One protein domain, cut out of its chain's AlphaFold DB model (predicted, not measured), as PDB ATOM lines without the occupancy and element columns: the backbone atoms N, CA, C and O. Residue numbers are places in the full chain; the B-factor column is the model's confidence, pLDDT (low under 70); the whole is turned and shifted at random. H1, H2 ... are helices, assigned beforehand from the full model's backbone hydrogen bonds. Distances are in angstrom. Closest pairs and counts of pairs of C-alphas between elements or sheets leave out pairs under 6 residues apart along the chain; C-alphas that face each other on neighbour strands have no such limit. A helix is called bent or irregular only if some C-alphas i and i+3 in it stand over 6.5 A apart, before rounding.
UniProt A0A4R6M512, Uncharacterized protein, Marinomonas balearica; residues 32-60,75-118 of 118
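AT A GLANCE: This is residues 32 to 60 and 75 to 118 of the 118 residues of an uncharacterized protein of Marinomonas balearica (UniProt A0A4R6M512). Two long helices, H3 and H1, cross as a lopsided X, and the short helix H2 folds back beside H3 to make a helical hairpin with it, near the last part of H1. The crossing and H2 make a small body, from which two arms stick out: residues 32 to 41, of which 33 to 41 belong to H1, and residues 104 to 118, of which 104 to 112 belong to H3. The printed part has 73 residues, with three named helices in the order H1, H2, H3 and no named strand; the class is all helix. The whole is loose, with a radius of gyration of the C-alphas of 14.6 A, and only just flat, with spans of 47 by 31 by 16 A.

HOW THE PARTS SIT: The longest helix is H3, residues 89 to 112. H1, residues 33 to 54, touches H3 with residues 42 to 50 alone, and H3 touches H1 with residues 94 to 102 alone. The closest C-alphas of the two are those of Val 46 and Ala 98, 5.3 A apart. H1 and H3 run the same way at a steep tilt of 69.8 degrees, only just short of about perpendicular. H2, residues 76 to 82, touches H3, and H3 touches H2 with residues 92 to 103 alone; the closest C-alphas of the two are those of Glu 77 and Ala 99, 5.1 A apart. H2 and H3 run opposite ways at a shallow tilt of 10 degrees and form a helical hairpin. H1 and H2 are close but not clearly touching, with the C-alphas of Thr 53 and Phe 80 closest at 6.6 A. Their lines are about perpendicular, at 80 degrees. In H1, H2 and H3 every O i to N i+4 pair is within hydrogen-bond range.

IN THESE COORDINATES: H3 is 34.7 A long from C-alpha 89 at (41.472, -31.734, 195.663) to C-alpha 112 at (61.727, -3.500, 195.736). H1 is 31.4 A long from C-alpha 33, at (64.773, -40.088, 192.534), to C-alpha 54. H2, from C-alpha 76 to C-alpha 82, measures 10.0 A. None of the three helices is bent.

THE WHOLE: The two C-alphas farthest apart are those of Thr 32 and Lys 118, at 48.2 A; Lys 118 is the chain's last residue. Without the stretches that stand free, the body has 48 residues and spans 27 by 21 by 16 A. Residues 61 to 74 are not printed, and C-alphas 60 and 75 are 10.5 A apart across this cut, which falls in the link from H1 to H2. The link from H2 to H3, 6 residues, is short. The mean pLDDT of the printed part is 82.6; residues 57 to 60 and 113 to 118 are under 70.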
ATOM      1  N   THR A  32      65.244 -38.393 197.113       83.94
ATOM      2  CA  THR A  32      65.314 -39.643 196.342       83.94
ATOM      3  C   THR A  32      64.854 -39.397 194.894       83.94
ATOM      4  O   THR A  32      64.135 -38.427 194.640       83.94
ATOM      5  N   PRO A  33      65.215 -40.259 193.920       85.00
ATOM      6  CA  PRO A  33      64.773 -40.088 192.534       85.00
ATOM      7  C   PRO A  33      63.251 -39.948 192.395       85.00
ATOM      8  O   PRO A  33      62.783 -39.063 191.689       85.00
ATOM      9  N   TYR A  34      62.492 -40.751 193.146       78.75
ATOM     10  CA  TYR A  34      61.032 -40.692 193.164       78.75
ATOM     11  C   TYR A  34      60.502 -39.365 193.733       78.75
ATOM     12  O   TYR A  34      59.653 -38.720 193.127       78.75
ATOM     13  N   GLN A  35      61.043 -38.907 194.867       77.69
ATOM     14  CA  GLN A  35      60.647 -37.624 195.458       77.69
ATOM     15  C   GLN A  35      61.012 -36.437 194.562       77.69
ATOM     16  O   GLN A  35      60.266 -35.466 194.500       77.69
ATOM     17  N   ARG A  36      62.149 -36.509 193.859       84.75
ATOM     18  CA  ARG A  36      62.544 -35.505 192.868       84.75
ATOM     19  C   ARG A  36      61.532 -35.436 191.732       84.75
ATOM     20  O   ARG A  36      61.085 -34.343 191.412       84.75
ATOM     21  N   GLU A  37      61.165 -36.576 191.157       84.19
ATOM     22  CA  GLU A  37      60.186 -36.639 190.070       84.19
ATOM     23  C   GLU A  37      58.824 -36.090 190.513       84.19
ATOM     24  O   GLU A  37      58.248 -35.240 189.834       84.19
ATOM     25  N   ALA A  38      58.347 -36.490 191.697       80.25
ATOM     26  CA  ALA A  38      57.113 -35.960 192.273       80.25
ATOM     27  C   ALA A  38      57.181 -34.435 192.481       80.25
ATOM     28  O   ALA A  38      56.230 -33.714 192.176       80.25
ATOM     29  N   PHE A  39      58.323 -33.922 192.947       82.69
ATOM     30  CA  PHE A  39      58.536 -32.492 193.150       82.69
ATOM     31  C   PHE A  39      58.583 -31.709 191.828       82.69
ATOM     32  O   PHE A  39      57.936 -30.670 191.695       82.69
ATOM     33  N   GLU A  40      59.295 -32.215 190.820       89.00
ATOM     34  CA  GLU A  40      59.342 -31.633 189.473       89.00
ATOM     35  C   GLU A  40      57.956 -31.637 188.807       89.00
ATOM     36  O   GLU A  40      57.567 -30.667 188.142       89.00
ATOM     37  N   HIS A  41      57.171 -32.692 189.040       86.50
ATOM     38  CA  HIS A  41      55.787 -32.768 188.595       86.50
ATOM     39  C   HIS A  41      54.918 -31.696 189.267       86.50
ATOM     40  O   HIS A  41      54.226 -30.949 188.573       86.50
ATOM     41  N   ALA A  42      55.013 -31.540 190.592       84.12
ATOM     42  CA  ALA A  42      54.290 -30.505 191.329       84.12
ATOM     43  C   ALA A  42      54.636 -29.089 190.832       84.12
ATOM     44  O   ALA A  42      53.737 -28.285 190.577       84.12
ATOM     45  N   ILE A  43      55.922 -28.798 190.595       86.31
ATOM     46  CA  ILE A  43      56.363 -27.523 190.000       86.31
ATOM     47  C   ILE A  43      55.707 -27.304 188.635       86.31
ATOM     48  O   ILE A  43      55.230 -26.208 188.338       86.31
ATOM     49  N   THR A  44      55.668 -28.343 187.801       93.69
ATOM     50  CA  THR A  44      55.061 -28.271 186.468       93.69
ATOM     51  C   THR A  44      53.568 -27.955 186.551       93.69
ATOM     52  O   THR A  44      53.079 -27.113 185.796       93.69
ATOM     53  N   LEU A  45      52.841 -28.568 187.489       89.56
ATOM     54  CA  LEU A  45      51.422 -28.290 187.710       89.56
ATOM     55  C   LEU A  45      51.185 -26.839 188.144       89.56
ATOM     56  O   LEU A  45      50.349 -26.153 187.549       89.56
ATOM     57  N   VAL A  46      51.964 -26.347 189.110       90.31
ATOM     58  CA  VAL A  46      51.885 -24.955 189.583       90.31
ATOM     59  C   VAL A  46      52.192 -23.980 188.450       90.31
ATOM     60  O   VAL A  46      51.434 -23.037 188.230       90.31
ATOM     61  N   LYS A  47      53.248 -24.231 187.668       92.00
ATOM     62  CA  LYS A  47      53.602 -23.406 186.508       92.00
ATOM     63  C   LYS A  47      52.470 -23.356 185.482       92.00
ATOM     64  O   LYS A  47      52.054 -22.274 185.078       92.00
ATOM     65  N   ASN A  48      51.923 -24.511 185.111       91.88
ATOM     66  CA  ASN A  48      50.807 -24.580 184.170       91.88
ATOM     67  C   ASN A  48      49.581 -23.818 184.686       91.88
ATOM     68  O   ASN A  48      48.835 -23.232 183.902       91.88
ATOM     69  N   ARG A  49      49.350 -23.835 186.002       91.12
ATOM     70  CA  ARG A  49      48.247 -23.109 186.622       91.12
ATOM     71  C   ARG A  49      48.468 -21.598 186.581       91.12
ATOM     72  O   ARG A  49      47.556 -20.887 186.165       91.12
ATOM     73  N   LEU A  50      49.671 -21.131 186.923       90.88
ATOM     74  CA  LEU A  50      50.077 -19.731 186.772       90.88
ATOM     75  C   LEU A  50      49.862 -19.253 185.331       90.88
ATOM     76  O   LEU A  50      49.172 -18.258 185.116       90.88
ATOM     77  N   ASP A  51      50.366 -20.004 184.350       89.88
ATOM     78  CA  ASP A  51      50.234 -19.663 182.932       89.88
ATOM     79  C   ASP A  51      48.763 -19.579 182.504       89.88
ATOM     80  O   ASP A  51      48.376 -18.659 181.785       89.88
ATOM     81  N   LYS A  52      47.914 -20.508 182.958       88.88
ATOM     82  CA  LYS A  52      46.481 -20.509 182.627       88.88
ATOM     83  C   LYS A  52      45.735 -19.310 183.208       88.88
ATOM     84  O   LYS A  52      44.881 -18.759 182.520       88.88
ATOM     85  N   THR A  53      46.005 -18.935 184.454       86.50
ATOM     86  CA  THR A  53      45.228 -17.896 185.148       86.50
ATOM     87  C   THR A  53      45.744 -16.491 184.835       86.50
ATOM     88  O   THR A  53      44.938 -15.581 184.641       86.50
ATOM     89  N   LEU A  54      47.062 -16.304 184.713       85.19
ATOM     90  CA  LEU A  54      47.664 -14.991 184.456       85.19
ATOM     91  C   LEU A  54      47.593 -14.570 182.982       85.19
ATOM     92  O   LEU A  54      47.447 -13.383 182.707       85.19
ATOM     93  N   ASN A  55      47.642 -15.513 182.030       83.44
ATOM     94  CA  ASN A  55      47.507 -15.181 180.602       83.44
ATOM     95  C   ASN A  55      46.052 -15.024 180.147       83.44
ATOM     96  O   ASN A  55      45.796 -14.576 179.025       83.44
ATOM     97  N   LYS A  56      45.075 -15.390 180.983       76.44
ATOM     98  CA  LYS A  56      43.686 -15.038 180.710       76.44
ATOM     99  C   LYS A  56      43.550 -13.531 180.839       76.44
ATOM    100  O   LYS A  56      43.732 -12.976 181.922       76.44
ATOM    101  N   LYS A  57      43.190 -12.891 179.722       63.38
ATOM    102  CA  LYS A  57      42.703 -11.513 179.718       63.38
ATOM    103  C   LYS A  57      41.639 -11.424 180.808       63.38
ATOM    104  O   LYS A  57      40.727 -12.251 180.806       63.38
ATOM    105  N   SER A  58      41.843 -10.522 181.766       57.34
ATOM    106  CA  SER A  58      40.950 -10.359 182.908       57.34
ATOM    107  C   SER A  58      39.499 -10.402 182.421       57.34
ATOM    108  O   SER A  58      39.117  -9.629 181.548       57.34
ATOM    109  N   ALA A  59      38.727 -11.369 182.923       50.78
ATOM    110  CA  ALA A  59      37.288 -11.427 182.685       50.78
ATOM    111  C   ALA A  59      36.546 -10.378 183.525       50.78
ATOM    112  O   ALA A  59      35.370 -10.123 183.282       50.78
ATOM    113  N   PHE A  60      37.232  -9.753 184.492       51.41
ATOM    114  CA  PHE A  60      36.789  -8.465 184.980       51.41
ATOM    115  C   PHE A  60      36.992  -7.503 183.822       51.41
ATOM    116  O   PHE A  60      38.129  -7.322 183.378       51.41
ATOM    117  N   LYS A  75      42.429  -9.914 194.905       86.31
ATOM    118  CA  LYS A  75      41.462 -10.736 194.156       86.31
ATOM    119  C   LYS A  75      42.095 -11.952 193.481       86.31
ATOM    120  O   LYS A  75      41.399 -12.743 192.843       86.31
ATOM    121  N   LEU A  76      43.419 -12.082 193.531       85.31
ATOM    122  CA  LEU A  76      44.140 -13.056 192.724       85.31
ATOM    123  C   LEU A  76      43.899 -14.482 193.213       85.31
ATOM    124  O   LEU A  76      43.704 -15.374 192.392       85.31
ATOM    125  N   GLU A  77      43.873 -14.693 194.529       88.06
ATOM    126  CA  GLU A  77      43.570 -15.999 195.118       88.06
ATOM    127  C   GLU A  77      42.196 -16.506 194.684       88.06
ATOM    128  O   GLU A  77      42.102 -17.620 194.168       88.06
ATOM    129  N   ASP A  78      41.167 -15.663 194.777       88.56
ATOM    130  CA  ASP A  78      39.818 -16.004 194.326       88.56
ATOM    131  C   ASP A  78      39.820 -16.409 192.851       88.56
ATOM    132  O   ASP A  78      39.242 -17.429 192.490       88.56
ATOM    133  N   ARG A  79      40.560 -15.701 191.987       87.44
ATOM    134  CA  ARG A  79      40.696 -16.086 190.571       87.44
ATOM    135  C   ARG A  79      41.345 -17.454 190.383       87.44
ATOM    136  O   ARG A  79      40.999 -18.171 189.445       87.44
ATOM    137  N   PHE A  80      42.306 -17.823 191.222       89.62
ATOM    138  CA  PHE A  80      42.902 -19.154 191.165       89.62
ATOM    139  C   PHE A  80      41.933 -20.223 191.671       89.62
ATOM    140  O   PHE A  80      41.841 -21.275 191.041       89.62
ATOM    141  N   LEU A  81      41.205 -19.972 192.755       87.75
ATOM    142  CA  LEU A  81      40.309 -20.958 193.355       87.75
ATOM    143  C   LEU A  81      39.027 -21.155 192.541       87.75
ATOM    144  O   LEU A  81      38.615 -22.296 192.326       87.75
ATOM    145  N   ASP A  82      38.439 -20.079 192.021       87.88
ATOM    146  CA  ASP A  82      37.137 -20.101 191.350       87.88
ATOM    147  C   ASP A  82      37.164 -20.974 190.085       87.88
ATOM    148  O   ASP A  82      36.283 -21.809 189.872       87.88
ATOM    149  N   GLU A  83      38.244 -20.915 189.295       81.56
ATOM    150  CA  GLU A  83      38.372 -21.766 188.101       81.56
ATOM    151  C   GLU A  83      38.684 -23.239 188.424       81.56
ATOM    152  O   GLU A  83      38.660 -24.070 187.516       81.56
ATOM    153  N   THR A  84      39.001 -23.572 189.679       86.56
ATOM    154  CA  THR A  84      39.263 -24.952 190.134       86.56
ATOM    155  C   THR A  84      38.230 -25.486 191.117       86.56
ATOM    156  O   THR A  84      38.311 -26.646 191.500       86.56
ATOM    157  N   SER A  85      37.230 -24.684 191.482       84.44
ATOM    158  CA  SER A  85      36.179 -25.031 192.452       84.44
ATOM    159  C   SER A  85      35.396 -26.306 192.106       84.44
ATOM    160  O   SER A  85      34.830 -26.951 192.982       84.44
ATOM    161  N   HIS A  86      35.380 -26.683 190.827       85.69
ATOM    162  CA  HIS A  86      34.704 -27.866 190.290       85.69
ATOM    163  C   HIS A  86      35.655 -29.037 189.981       85.69
ATOM    164  O   HIS A  86      35.220 -30.042 189.417       85.69
ATOM    165  N   LEU A  87      36.947 -28.893 190.278       87.75
ATOM    166  CA  LEU A  87      37.977 -29.910 190.059       87.75
ATOM    167  C   LEU A  87      38.292 -30.658 191.364       87.75
ATOM    168  O   LEU A  87      37.739 -30.338 192.417       87.75
ATOM    169  N   GLY A  88      39.158 -31.670 191.274       86.38
ATOM    170  CA  GLY A  88      39.581 -32.470 192.419       86.38
ATOM    171  C   GLY A  88      40.488 -31.713 193.392       86.38
ATOM    172  O   GLY A  88      40.993 -30.626 193.100       86.38
ATOM    173  N   ASP A  89      40.704 -32.322 194.558       86.88
ATOM    174  CA  ASP A  89      41.472 -31.734 195.663       86.88
ATOM    175  C   ASP A  89      42.897 -31.349 195.233       86.88
ATOM    176  O   ASP A  89      43.381 -30.268 195.564       86.88
ATOM    177  N   MET A  90      43.546 -32.184 194.414       85.94
ATOM    178  CA  MET A  90      44.896 -31.921 193.910       85.94
ATOM    179  C   MET A  90      44.949 -30.653 193.047       85.94
ATOM    180  O   MET A  90      45.870 -29.846 193.174       85.94
ATOM    181  N   GLU A  91      43.967 -30.440 192.172       86.88
ATOM    182  CA  GLU A  91      43.902 -29.238 191.342       86.88
ATOM    183  C   GLU A  91      43.660 -27.972 192.171       86.88
ATOM    184  O   GLU A  91      44.220 -26.920 191.847       86.88
ATOM    185  N   GLN A  92      42.873 -28.070 193.243       87.69
ATOM    186  CA  GLN A  92      42.635 -26.965 194.174       87.69
ATOM    187  C   GLN A  92      43.891 -26.629 194.989       87.69
ATOM    188  O   GLN A  92      44.247 -25.458 195.118       87.69
ATOM    189  N   GLU A  93      44.625 -27.635 195.472       89.44
ATOM    190  CA  GLU A  93      45.908 -27.436 196.159       89.44
ATOM    191  C   GLU A  93      46.955 -26.792 195.241       89.44
ATOM    192  O   GLU A  93      47.671 -25.866 195.643       89.44
ATOM    193  N   VAL A  94      47.016 -27.224 193.978       90.25
ATOM    194  CA  VAL A  94      47.870 -26.609 192.951       90.25
ATOM    195  C   VAL A  94      47.460 -25.155 192.702       90.25
ATOM    196  O   VAL A  94      48.332 -24.292 192.576       90.25
ATOM    197  N   ALA A  95      46.159 -24.860 192.649       90.25
ATOM    198  CA  ALA A  95      45.648 -23.502 192.476       90.25
ATOM    199  C   ALA A  95      46.002 -22.584 193.645       90.25
ATOM    200  O   ALA A  95      46.519 -21.490 193.417       90.25
ATOM    201  N   LEU A  96      45.809 -23.047 194.878       91.44
ATOM    202  CA  LEU A  96      46.183 -22.298 196.072       91.44
ATOM    203  C   LEU A  96      47.697 -22.060 196.134       91.44
ATOM    204  O   LEU A  96      48.150 -20.952 196.425       91.44
ATOM    205  N   THR A  97      48.497 -23.073 195.797       92.50
ATOM    206  CA  THR A  97      49.961 -22.949 195.744       92.50
ATOM    207  C   THR A  97      50.395 -21.917 194.700       92.50
ATOM    208  O   THR A  97      51.250 -21.074 194.977       92.50
ATOM    209  N   ALA A  98      49.780 -21.934 193.513       91.81
ATOM    210  CA  ALA A  98      50.027 -20.945 192.469       91.81
ATOM    211  C   ALA A  98      49.643 -19.524 192.915       91.81
ATOM    212  O   ALA A  98      50.423 -18.594 192.704       91.81
ATOM    213  N   ALA A  99      48.501 -19.358 193.587       91.06
ATOM    214  CA  ALA A  99      48.071 -18.074 194.132       91.06
ATOM    215  C   ALA A  99      49.095 -17.501 195.122       91.06
ATOM    216  O   ALA A  99      49.552 -16.371 194.956       91.06
ATOM    217  N   ARG A 100      49.531 -18.308 196.097       92.12
ATOM    218  CA  ARG A 100      50.527 -17.901 197.105       92.12
ATOM    219  C   ARG A 100      51.882 -17.566 196.491       92.12
ATOM    220  O   ARG A 100      52.551 -16.628 196.928       92.12
ATOM    221  N   PHE A 101      52.290 -18.308 195.463       91.44
ATOM    222  CA  PHE A 101      53.506 -17.995 194.720       91.44
ATOM    223  C   PHE A 101      53.398 -16.632 194.024       91.44
ATOM    224  O   PHE A 101      54.296 -15.800 194.164       91.44
ATOM    225  N   ALA A 102      52.294 -16.377 193.318       89.56
ATOM    226  CA  ALA A 102      52.069 -15.106 192.636       89.56
ATOM    227  C   ALA A 102      52.006 -13.924 193.619       89.56
ATOM    228  O   ALA A 102      52.641 -12.898 193.377       89.56
ATOM    229  N   GLU A 103      51.324 -14.093 194.753       90.19
ATOM    230  CA  GLU A 103      51.281 -13.120 195.849       90.19
ATOM    231  C   GLU A 103      52.692 -12.800 196.369       90.19
ATOM    232  O   GLU A 103      53.070 -11.634 196.471       90.19
ATOM    233  N   THR A 104      53.514 -13.825 196.617       90.88
ATOM    234  CA  THR A 104      54.900 -13.653 197.085       90.88
ATOM    235  C   THR A 104      55.731 -12.841 196.090       90.88
ATOM    236  O   THR A 104      56.449 -11.918 196.478       90.88
ATOM    237  N   VAL A 105      55.628 -13.148 194.792       88.56
ATOM    238  CA  VAL A 105      56.321 -12.389 193.739       88.56
ATOM    239  C   VAL A 105      55.842 -10.939 193.714       88.56
ATOM    240  O   VAL A 105      56.657 -10.021 193.632       88.56
ATOM    241  N   ALA A 106      54.536 -10.711 193.831       87.31
ATOM    242  CA  ALA A 106      53.968  -9.375 193.811       87.31
ATOM    243  C   ALA A 106      54.390  -8.546 195.040       87.31
ATOM    244  O   ALA A 106      54.766  -7.382 194.901       87.31
ATOM    245  N   GLN A 107      54.454  -9.158 196.224       87.25
ATOM    246  CA  GLN A 107      55.004  -8.535 197.431       87.25
ATOM    247  C   GLN A 107      56.489  -8.179 197.272       87.25
ATOM    248  O   GLN A 107      56.914  -7.108 197.710       87.25
ATOM    249  N   ILE A 108      57.291  -9.034 196.625       88.25
ATOM    250  CA  ILE A 108      58.690  -8.726 196.289       88.25
ATOM    251  C   ILE A 108      58.744  -7.502 195.369       88.25
ATOM    252  O   ILE A 108      59.501  -6.573 195.643       88.25
ATOM    253  N   ILE A 109      57.921  -7.456 194.319       85.25
ATOM    254  CA  ILE A 109      57.858  -6.310 193.404       85.25
ATOM    255  C   ILE A 109      57.516  -5.031 194.175       85.25
ATOM    256  O   ILE A 109      58.274  -4.070 194.098       85.25
ATOM    257  N   LEU A 110      56.457  -5.034 194.988       84.31
ATOM    258  CA  LEU A 110      56.050  -3.877 195.797       84.31
ATOM    259  C   LEU A 110      57.143  -3.428 196.779       84.31
ATOM    260  O   LEU A 110      57.356  -2.234 196.979       84.31
ATOM    261  N   LYS A 111      57.863  -4.379 197.378       84.06
ATOM    262  CA  LYS A 111      58.947  -4.100 198.327       84.06
ATOM    263  C   LYS A 111      60.177  -3.484 197.658       84.06
ATOM    264  O   LYS A 111      60.840  -2.648 198.271       84.06
ATOM    265  N   TYR A 112      60.510  -3.916 196.443       79.75
ATOM    266  CA  TYR A 112      61.727  -3.500 195.736       79.75
ATOM    267  C   TYR A 112      61.483  -2.478 194.611       79.75
ATOM    268  O   TYR A 112      62.449  -1.955 194.061       79.75
ATOM    269  N   GLN A 113      60.228  -2.118 194.326       68.06
ATOM    270  CA  GLN A 113      59.840  -0.969 193.500       68.06
ATOM    271  C   GLN A 113      59.108   0.104 194.328       68.06
ATOM    272  O   GLN A 113      57.897   0.287 194.188       68.06
ATOM    273  N   PRO A 114      59.816   0.869 195.180       52.69
ATOM    274  CA  PRO A 114      59.222   2.026 195.828       52.69
ATOM    275  C   PRO A 114      59.091   3.164 194.798       52.69
ATOM    276  O   PRO A 114      60.088   3.742 194.383       52.69
ATOM    277  N   ALA A 115      57.852   3.467 194.397       51.94
ATOM    278  CA  ALA A 115      57.431   4.629 193.602       51.94
ATOM    279  C   ALA A 115      58.159   4.842 192.253       51.94
ATOM    280  O   ALA A 115      59.164   5.547 192.175       51.94
ATOM    281  N   GLY A 116      57.602   4.318 191.155       51.12
ATOM    282  CA  GLY A 116      58.160   4.615 189.828       51.12
ATOM    283  C   GLY A 116      57.418   4.132 188.584       51.12
ATOM    284  O   GLY A 116      57.935   4.350 187.494       51.12
ATOM    285  N   LEU A 117      56.241   3.516 188.693       50.91
ATOM    286  CA  LEU A 117      55.409   3.208 187.527       50.91
ATOM    287  C   LEU A 117      54.131   4.042 187.621       50.91
ATOM    288  O   LEU A 117      53.220   3.708 188.372       50.91
ATOM    289  N   LYS A 118      54.180   5.186 186.934       41.00
ATOM    290  CA  LYS A 118      53.036   5.938 186.413       41.00
ATOM    291  C   LYS A 118      52.848   5.547 184.952       41.00
ATOM    292  O   LYS A 118      53.883   5.205 184.330       41.00
TER     293      LYS A 118